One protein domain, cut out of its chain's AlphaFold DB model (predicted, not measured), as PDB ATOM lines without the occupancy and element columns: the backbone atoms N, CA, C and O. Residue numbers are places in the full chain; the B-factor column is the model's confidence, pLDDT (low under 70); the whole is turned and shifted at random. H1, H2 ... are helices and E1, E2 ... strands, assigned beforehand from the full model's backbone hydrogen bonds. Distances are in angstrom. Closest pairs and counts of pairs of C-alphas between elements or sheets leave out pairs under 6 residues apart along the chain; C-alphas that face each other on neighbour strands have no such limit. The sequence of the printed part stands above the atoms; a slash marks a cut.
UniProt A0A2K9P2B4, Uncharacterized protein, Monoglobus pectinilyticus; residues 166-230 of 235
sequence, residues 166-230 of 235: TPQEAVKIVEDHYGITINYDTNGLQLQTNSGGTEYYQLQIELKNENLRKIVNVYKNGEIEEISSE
ATOM      1  N   THR A 166     -12.672  20.733  42.510       87.06
ATOM      2  CA  THR A 166     -11.555  20.644  43.445       87.06
ATOM      3  C   THR A 166     -10.807  21.973  43.528       87.06
ATOM      4  O   THR A 166     -10.758  22.732  42.557       87.06
ATOM      5  N   PRO A 167     -10.142  22.259  44.658       87.62
ATOM      6  CA  PRO A 167      -9.277  23.427  44.758       87.62
ATOM      7  C   PRO A 167      -8.169  23.471  43.697       87.62
ATOM      8  O   PRO A 167      -7.756  24.547  43.274       87.62
ATOM      9  N   GLN A 168      -7.664  22.307  43.269       89.44
ATOM     10  CA  GLN A 168      -6.598  22.205  42.272       89.44
ATOM     11  C   GLN A 168      -7.079  22.653  40.888       89.44
ATOM     12  O   GLN A 168      -6.340  23.329  40.175       89.44
ATOM     13  N   GLU A 169      -8.318  22.322  40.522       88.88
ATOM     14  CA  GLU A 169      -8.935  22.795  39.279       88.88
ATOM     15  C   GLU A 169      -9.109  24.314  39.294       88.88
ATOM     16  O   GLU A 169      -8.771  24.977  38.315       88.88
ATOM     17  N   ALA A 170      -9.548  24.882  40.420       89.50
ATOM     18  CA  ALA A 170      -9.674  26.329  40.579       89.50
ATOM     19  C   ALA A 170      -8.333  27.061  40.427       89.50
ATOM     20  O   ALA A 170      -8.254  28.061  39.717       89.50
ATOM     21  N   VAL A 171      -7.263  26.544  41.043       90.94
ATOM     22  CA  VAL A 171      -5.908  27.102  40.888       90.94
ATOM     23  C   VAL A 171      -5.476  27.063  39.424       90.94
ATOM     24  O   VAL A 171      -4.993  28.069  38.909       90.94
ATOM     25  N   LYS A 172      -5.696  25.939  38.738       90.06
ATOM     26  CA  LYS A 172      -5.309  25.783  37.334       90.06
ATOM     27  C   LYS A 172      -6.031  26.773  36.413       90.06
ATOM     28  O   LYS A 172      -5.394  27.373  35.557       90.06
ATOM     29  N   ILE A 173      -7.330  27.002  36.625       90.19
ATOM     30  CA  ILE A 173      -8.110  28.001  35.870       90.19
ATOM     31  C   ILE A 173      -7.477  29.396  36.000       90.19
ATOM     32  O   ILE A 173      -7.346  30.120  35.015       90.19
ATOM     33  N   VAL A 174      -7.035  29.766  37.203       90.62
ATOM     34  CA  VAL A 174      -6.370  31.053  37.448       90.62
ATOM     35  C   VAL A 174      -4.991  31.114  36.791       90.62
ATOM     36  O   VAL A 174      -4.645  32.142  36.208       90.62
ATOM     37  N   GLU A 175      -4.199  30.044  36.889       90.25
ATOM     38  CA  GLU A 175      -2.894  29.950  36.224       90.25
ATOM     39  C   GLU A 175      -3.024  30.160  34.715       90.25
ATOM     40  O   GLU A 175      -2.311  30.993  34.150       90.25
ATOM     41  N   ASP A 176      -3.983  29.474  34.091       88.69
ATOM     42  CA  ASP A 176      -4.262  29.566  32.660       88.69
ATOM     43  C   ASP A 176      -4.781  30.966  32.276       88.69
ATOM     44  O   ASP A 176      -4.349  31.528  31.268       88.69
ATOM     45  N   HIS A 177      -5.652  31.570  33.093       88.38
ATOM     46  CA  HIS A 177      -6.229  32.891  32.821       88.38
ATOM     47  C   HIS A 177      -5.209  34.033  32.923       88.38
ATOM     48  O   HIS A 177      -5.179  34.923  32.073       88.38
ATOM     49  N   TYR A 178      -4.366  34.031  33.960       86.44
ATOM     50  CA  TYR A 178      -3.394  35.106  34.199       86.44
ATOM     51  C   TYR A 178      -1.991  34.799  33.655       86.44
ATOM     52  O   TYR A 178      -1.109  35.657  33.726       86.44
ATOM     53  N   GLY A 179      -1.754  33.599  33.117       86.12
ATOM     54  CA  GLY A 179      -0.442  33.181  32.618       86.12
ATOM     55  C   GLY A 179       0.626  33.133  33.716       86.12
ATOM     56  O   GLY A 179       1.790  33.465  33.475       86.12
ATOM     57  N   ILE A 180       0.225  32.769  34.936       85.94
ATOM     58  CA  ILE A 180       1.097  32.692  36.113       85.94
ATOM     59  C   ILE A 180       1.246  31.248  36.579       85.94
ATOM     60  O   ILE A 180       0.451  30.385  36.238       85.94
ATOM     61  N   THR A 181       2.262  30.993  37.398       87.12
ATOM     62  CA  THR A 181       2.369  29.741  38.153       87.12
ATOM     63  C   THR A 181       2.178  30.056  39.624       87.12
ATOM     64  O   THR A 181       2.939  30.841  40.200       87.12
ATOM     65  N   ILE A 182       1.172  29.445  40.233       83.19
ATOM     66  CA  ILE A 182       0.834  29.629  41.634       83.19
ATOM     67  C   ILE A 182       1.271  28.373  42.371       83.19
ATOM     68  O   ILE A 182       0.643  27.321  42.311       83.19
ATOM     69  N   ASN A 183       2.353  28.495  43.135       77.44
ATOM     70  CA  ASN A 183       2.741  27.447  44.070       77.44
ATOM     71  C   ASN A 183       1.866  27.571  45.329       77.44
ATOM     72  O   ASN A 183       2.304  28.105  46.349       77.44
ATOM     73  N   TYR A 184       0.591  27.201  45.192       71.00
ATOM     74  CA  TYR A 184      -0.442  27.388  46.207       71.00
ATOM     75  C   TYR A 184      -0.677  26.108  47.007       71.00
ATOM     76  O   TYR A 184      -0.833  25.029  46.432       71.00
ATOM     77  N   ASP A 185      -0.771  26.229  48.332       77.62
ATOM     78  CA  ASP A 185      -1.285  25.140  49.157       77.62
ATOM     79  C   ASP A 185      -2.815  25.119  49.082       77.62
ATOM     80  O   ASP A 185      -3.510  25.999  49.591       77.62
ATOM     81  N   THR A 186      -3.346  24.089  48.435       80.06
ATOM     82  CA  THR A 186      -4.785  23.901  48.232       80.06
ATOM     83  C   THR A 186      -5.518  23.415  49.483       80.06
ATOM     84  O   THR A 186      -6.744  23.449  49.506       80.06
ATOM     85  N   ASN A 187      -4.804  23.032  50.549       76.00
ATOM     86  CA  ASN A 187      -5.405  22.525  51.789       76.00
ATOM     87  C   ASN A 187      -6.257  23.569  52.538       76.00
ATOM     88  O   ASN A 187      -7.072  23.200  53.382       76.00
ATOM     89  N   GLY A 188      -6.070  24.863  52.254       74.25
ATOM     90  CA  GLY A 188      -6.838  25.959  52.855       74.25
ATOM     91  C   GLY A 188      -8.026  26.449  52.022       74.25
ATOM     92  O   GLY A 188      -8.809  27.262  52.513       74.25
ATOM     93  N   LEU A 189      -8.172  25.985  50.778       85.69
ATOM     94  CA  LEU A 189      -9.238  26.432  49.886       85.69
ATOM     95  C   LEU A 189     -10.526  25.671  50.175       85.69
ATOM     96  O   LEU A 189     -10.588  24.448  50.066       85.69
ATOM     97  N   GLN A 190     -11.564  26.419  50.534       86.38
ATOM     98  CA  GLN A 190     -12.887  25.881  50.810       86.38
ATOM     99  C   GLN A 190     -13.843  26.275  49.699       86.38
ATOM    100  O   GLN A 190     -13.850  27.429  49.260       86.38
ATOM    101  N   LEU A 191     -14.649  25.304  49.278       88.62
ATOM    102  CA  LEU A 191     -15.741  25.538  48.354       88.62
ATOM    103  C   LEU A 191     -16.801  26.375  49.072       88.62
ATOM    104  O   LEU A 191     -17.266  26.009  50.152       88.62
ATOM    105  N   GLN A 192     -17.145  27.510  48.484       87.69
ATOM    106  CA  GLN A 192     -18.176  28.417  48.969       87.69
ATOM    107  C   GLN A 192     -19.356  28.402  48.007       87.69
ATOM    108  O   GLN A 192     -19.208  28.045  46.843       87.69
ATOM    109  N   THR A 193     -20.525  28.816  48.486       85.19
ATOM    110  CA  THR A 193     -21.740  28.922  47.675       85.19
ATOM    111  C   THR A 193     -22.322  30.316  47.848       85.19
ATOM    112  O   THR A 193     -22.512  30.773  48.978       85.19
ATOM    113  N   ASN A 194     -22.588  31.011  46.743       81.69
ATOM    114  CA  ASN A 194     -23.216  32.329  46.784       81.69
ATOM    115  C   ASN A 194     -24.734  32.218  47.051       81.69
ATOM    116  O   ASN A 194     -25.307  31.129  47.107       81.69
ATOM    117  N   SER A 195     -25.418  33.356  47.201       78.25
ATOM    118  CA  SER A 195     -26.876  33.394  47.416       78.25
ATOM    119  C   SER A 195     -27.696  32.825  46.250       78.25
ATOM    120  O   SER A 195     -28.856  32.473  46.448       78.25
ATOM    121  N   GLY A 196     -27.105  32.734  45.056       74.38
ATOM    122  CA  GLY A 196     -27.693  32.126  43.863       74.38
ATOM    123  C   GLY A 196     -27.498  30.610  43.773       74.38
ATOM    124  O   GLY A 196     -27.975  30.006  42.820       74.38
ATOM    125  N   GLY A 197     -26.820  29.986  44.742       75.62
ATOM    126  CA  GLY A 197     -26.528  28.551  44.717       75.62
ATOM    127  C   GLY A 197     -25.315  28.174  43.863       75.62
ATOM    128  O   GLY A 197     -25.022  26.989  43.727       75.62
ATOM    129  N   THR A 198     -24.589  29.147  43.307       80.31
ATOM    130  CA  THR A 198     -23.382  28.895  42.516       80.31
ATOM    131  C   THR A 198     -22.189  28.669  43.433       80.31
ATOM    132  O   THR A 198     -21.933  29.458  44.349       80.31
ATOM    133  N   GLU A 199     -21.445  27.599  43.174       85.81
ATOM    134  CA  GLU A 199     -20.268  27.225  43.950       85.81
ATOM    135  C   GLU A 199     -18.986  27.842  43.373       85.81
ATOM    136  O   GLU A 199     -18.784  27.849  42.155       85.81
ATOM    137  N   TYR A 200     -18.105  28.332  44.245       90.81
ATOM    138  CA  TYR A 200     -16.840  28.962  43.869       90.81
ATOM    139  C   TYR A 200     -15.733  28.717  44.897       90.81
ATOM    140  O   TYR A 200     -15.991  28.500  46.083       90.81
ATOM    141  N   TYR A 201     -14.484  28.821  44.452       93.25
ATOM    142  CA  TYR A 201     -13.332  28.996  45.334       93.25
ATOM    143  C   TYR A 201     -12.882  30.447  45.310       93.25
ATOM    144  O   TYR A 201     -12.762  31.046  44.246       93.25
ATOM    145  N   GLN A 202     -12.587  31.007  46.478       93.62
ATOM    146  CA  GLN A 202     -11.979  32.327  46.569       93.62
ATOM    147  C   GLN A 202     -10.464  32.195  46.700       93.62
ATOM    148  O   GLN A 202      -9.973  31.564  47.636       93.62
ATOM    149  N   LEU A 203      -9.729  32.801  45.773       91.62
ATOM    150  CA  LEU A 203      -8.275  32.779  45.732       91.62
ATOM    151  C   LEU A 203      -7.722  34.195  45.855       91.62
ATOM    152  O   LEU A 203      -8.240  35.142  45.269       91.62
ATOM    153  N   GLN A 204      -6.615  34.321  46.580       90.75
ATOM    154  CA  GLN A 204      -5.787  35.519  46.563       90.75
ATOM    155  C   GLN A 204      -4.547  35.246  45.716       90.75
ATOM    156  O   GLN A 204      -3.799  34.306  45.991       90.75
ATOM    157  N   ILE A 205      -4.316  36.085  44.712       90.31
ATOM    158  CA  ILE A 205      -3.250  35.909  43.727       90.31
ATOM    159  C   ILE A 205      -2.339  37.130  43.714       90.31
ATOM    160  O   ILE A 205      -2.778  38.253  43.955       90.31
ATOM    161  N   GLU A 206      -1.060  36.914  43.423       88.69
ATOM    162  CA  GLU A 206      -0.076  37.986  43.294       88.69
ATOM    163  C   GLU A 206       0.476  38.020  41.871       88.69
ATOM    164  O   GLU A 206       1.189  37.118  41.427       88.69
ATOM    165  N   LEU A 207       0.173  39.103  41.165       87.75
ATOM    166  CA  LEU A 207       0.662  39.381  39.826       87.75
ATOM    167  C   LEU A 207       1.949  40.195  39.946       87.75
ATOM    168  O   LEU A 207       1.948  41.422  39.889       87.75
ATOM    169  N   LYS A 208       3.076  39.497  40.124       83.00
ATOM    170  CA  LYS A 208       4.398  40.127  40.319       83.00
ATOM    171  C   LYS A 208       4.784  41.082  39.190       83.00
ATOM    172  O   LYS A 208       5.399  42.108  39.451       83.00
ATOM    173  N   ASN A 209       4.405  40.755  37.956       83.06
ATOM    174  CA  ASN A 209       4.691  41.586  36.785       83.06
ATOM    175  C   ASN A 209       3.931  42.919  36.819       83.06
ATOM    176  O   ASN A 209       4.414  43.913  36.288       83.06
ATOM    177  N   GLU A 210       2.761  42.937  37.455       83.75
ATOM    178  CA  GLU A 210       1.897  44.114  37.571       83.75
ATOM    179  C   GLU A 210       2.048  44.811  38.927       83.75
ATOM    180  O   GLU A 210       1.508  45.891  39.140       83.75
ATOM    181  N   ASN A 211       2.812  44.210  39.843       86.44
ATOM    182  CA  ASN A 211       2.921  44.628  41.232       86.44
ATOM    183  C   ASN A 211       1.541  44.754  41.916       86.44
ATOM    184  O   ASN A 211       1.290  45.700  42.665       86.44
ATOM    185  N   LEU A 212       0.645  43.800  41.635       89.94
ATOM    186  CA  LEU A 212      -0.727  43.760  42.143       89.94
ATOM    187  C   LEU A 212      -1.000  42.473  42.919       89.94
ATOM    188  O   LEU A 212      -0.470  41.403  42.617       89.94
ATOM    189  N   ARG A 213      -1.894  42.583  43.893       91.00
ATOM    190  CA  ARG A 213      -2.550  41.480  44.578       91.00
ATOM    191  C   ARG A 213      -4.037  41.549  44.274       91.00
ATOM    192  O   ARG A 213      -4.638  42.602  44.447       91.00
ATOM    193  N   LYS A 214      -4.628  40.434  43.855       92.38
ATOM    194  CA  LYS A 214      -6.064  40.343  43.572       92.38
ATOM    195  C   LYS A 214      -6.729  39.293  44.446       92.38
ATOM    196  O   LYS A 214      -6.092  38.302  44.803       92.38
ATOM    197  N   ILE A 215      -8.001  39.508  44.755       92.94
ATOM    198  CA  ILE A 215      -8.896  38.483  45.298       92.94
ATOM    199  C   ILE A 215      -9.896  38.146  44.199       92.94
ATOM    200  O   ILE A 215     -10.542  39.044  43.661       92.94
ATOM    201  N   VAL A 216     -10.004  36.866  43.860       94.00
ATOM    202  CA  VAL A 216     -10.864  36.374  42.785       94.00
ATOM    203  C   VAL A 216     -11.746  35.232  43.274       94.00
ATOM    204  O   VAL A 216     -11.292  34.392  44.050       94.00
ATOM    205  N   ASN A 217     -12.988  35.186  42.806       94.06
ATOM    206  CA  ASN A 217     -13.831  34.001  42.884       94.06
ATOM    207  C   ASN A 217     -13.679  33.223  41.578       94.06
ATOM    208  O   ASN A 217     -13.753  33.800  40.495       94.06
ATOM    209  N   VAL A 218     -13.464  31.918  41.685       93.12
ATOM    210  CA  VAL A 218     -13.318  31.016  40.545       93.12
ATOM    211  C   VAL A 218     -14.441  30.010  40.608       93.12
ATOM    212  O   VAL A 218     -14.597  29.291  41.599       93.12
ATOM    213  N   TYR A 219     -15.234  29.995  39.552       87.88
ATOM    214  CA  TYR A 219     -16.407  29.157  39.433       87.88
ATOM    215  C   TYR A 219     -16.073  27.884  38.654       87.88
ATOM    216  O   TYR A 219     -15.128  27.825  37.860       87.88
ATOM    217  N   LYS A 220     -16.882  26.841  38.857       83.50
ATOM    218  CA  LYS A 220     -16.712  25.547  38.173       83.50
ATOM    219  C   LYS A 220     -16.760  25.664  36.643       83.50
ATOM    220  O   LYS A 220     -16.158  24.854  35.951       83.50
ATOM    221  N   ASN A 221     -17.458  26.675  36.129       78.56
ATOM    222  CA  ASN A 221     -17.568  26.985  34.704       78.56
ATOM    223  C   ASN A 221     -16.327  27.662  34.097       78.56
ATOM    224  O   ASN A 221     -16.329  28.003  32.915       78.56
ATOM    225  N   GLY A 222     -15.274  27.868  34.889       81.06
ATOM    226  CA  GLY A 222     -14.070  28.569  34.453       81.06
ATOM    227  C   GLY A 222     -14.199  30.090  34.481       81.06
ATOM    228  O   GLY A 222     -13.235  30.778  34.150       81.06
ATOM    229  N   GLU A 223     -15.350  30.629  34.885       85.81
ATOM    230  CA  GLU A 223     -15.525  32.062  35.072       85.81
ATOM    231  C   GLU A 223     -14.722  32.540  36.284       85.81
ATOM    232  O   GLU A 223     -14.658  31.878  37.326       85.81
ATOM    233  N   ILE A 224     -14.104  33.709  36.129       90.50
ATOM    234  CA  ILE A 224     -13.360  34.387  37.182       90.50
ATOM    235  C   ILE A 224     -14.024  35.733  37.436       90.50
ATOM    236  O   ILE A 224     -14.092  36.586  36.554       90.50
ATOM    237  N   GLU A 225     -14.457  35.938  38.673       91.38
ATOM    238  CA  GLU A 225     -14.957  37.218  39.155       91.38
ATOM    239  C   GLU A 225     -13.887  37.881  40.023       91.38
ATOM    240  O   GLU A 225     -13.416  37.317  41.012       91.38
ATOM    241  N   GLU A 226     -13.497  39.099  39.661       93.38
ATOM    242  CA  GLU A 226     -12.549  39.894  40.437       93.38
ATOM    243  C   GLU A 226     -13.268  40.658  41.550       93.38
ATOM    244  O   GLU A 226     -14.128  41.498  41.293       93.38
ATOM    245  N   ILE A 227     -12.876  40.392  42.795       93.56
ATOM    246  CA  ILE A 227     -13.456  41.013  43.990       93.56
ATOM    247  C   ILE A 227     -12.677  42.260  44.384       93.56
ATOM    248  O   ILE A 227     -13.255  43.282  44.755       93.56
ATOM    249  N   SER A 228     -11.349  42.186  44.316       90.12
ATOM    250  CA  SER A 228     -10.489  43.326  44.602       90.12
ATOM    251  C   SER A 228      -9.154  43.228  43.880       90.12
ATOM    252  O   SER A 228      -8.692  42.146  43.514       90.12
ATOM    253  N   SER A 229      -8.525  44.390  43.719       90.75
ATOM    254  CA  SER A 229      -7.171  44.541  43.205       90.75
ATOM    255  C   SER A 229      -6.476  45.659  43.963       90.75
ATOM    256  O   SER A 229      -6.930  46.804  43.966       90.75
ATOM    257  N   GLU A 230      -5.381  45.313  44.623       89.00
ATOM    258  CA  GLU A 230      -4.598  46.210  45.458       89.00
ATOM    259  C   GLU A 230      -3.135  46.205  45.006       89.00
ATOM    260  O   GLU A 230      -2.600  45.155  44.639       89.00
TER     261      GLU A 230
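Overview. This is residues 166 to 230 of the 235 residues of an uncharacterized protein of Monoglobus pectinilyticus (UniProt A0A2K9P2B4). A strongly twisted sheet of four antiparallel strands has one helix, H1, packed slantwise over one face, making two layers. The long hairpin of E2 and E3 lies in the middle of the sheet, with short E1 beside the first part of E2, E4 beside E3, and a long unnamed stretch, residues 179 to 190, leading from H1 back to E1. The printed part has 65 residues, with one named helix followed by four named strands, in sheet order E1, E2, E3, E4; the class is mixed, helices and strands. It is compact, with a radius of gyration of the C-alphas of 11.4 A, yet elongated in outline, with spans of 35 by 21 by 19 A.

Arrangement. H1, residues 167 to 178, is on the sheet formed by E1, residues 191 to 193, E2, residues 199 to 207, E3, residues 212 to 219, and E4, residues 224 to 230. Its height over the sheet is 8.0 A. It lies over E3 and only just over E2, where 3 of its 12 C-alphas fall, and runs slantwise to the strands, at 56 degrees to E3 on the local plane. The closest C-alphas of H1 and E3 are those of Ala 170 and Val 218, 5.9 A apart; those of H1 and E2 are Ala 170 and Tyr 201, 6.6 A apart. In H1 every O i to N i+4 pair is within hydrogen-bond range. The four strands form a meander, each the antiparallel neighbour of the one before. In the hairpin of E1 and E2, at 120 degrees between directions, N 192 and O 200 are within hydrogen-bond range at 2.8 A. In the hairpin of E2 and E3, at 160 degrees, N 203 and O 216 are 2.8 A apart, and N 207 and O 212 are 2.8 A apart. In the hairpin of E3 and E4, also at 160 degrees, N 217 and O 225 are 2.8 A apart. The edge strands E1 and E4 are apart.

Along the chain. H1 begins at C-alpha 167, (-9.277, 23.427, 44.758), and is 16.8 A long from first to last C-alpha. E1 is 6.9 A long, E2 24.6 A, E3 21.6 A and E4 16.9 A. E2 begins at C-alpha 199, (-20.268, 27.225, 43.950), and E4 ends at C-alpha 230, (-4.598, 46.210, 45.458).

Size, cuts and confidence. The two C-alphas farthest apart are those of Gly 197 and Asn 209, at 34.7 A. The link from H1 to E1 is long, with 12 residues; the links between successive strands are tight. The printed part has no cut. Its mean pLDDT is 86.7, and no printed residue is under 70.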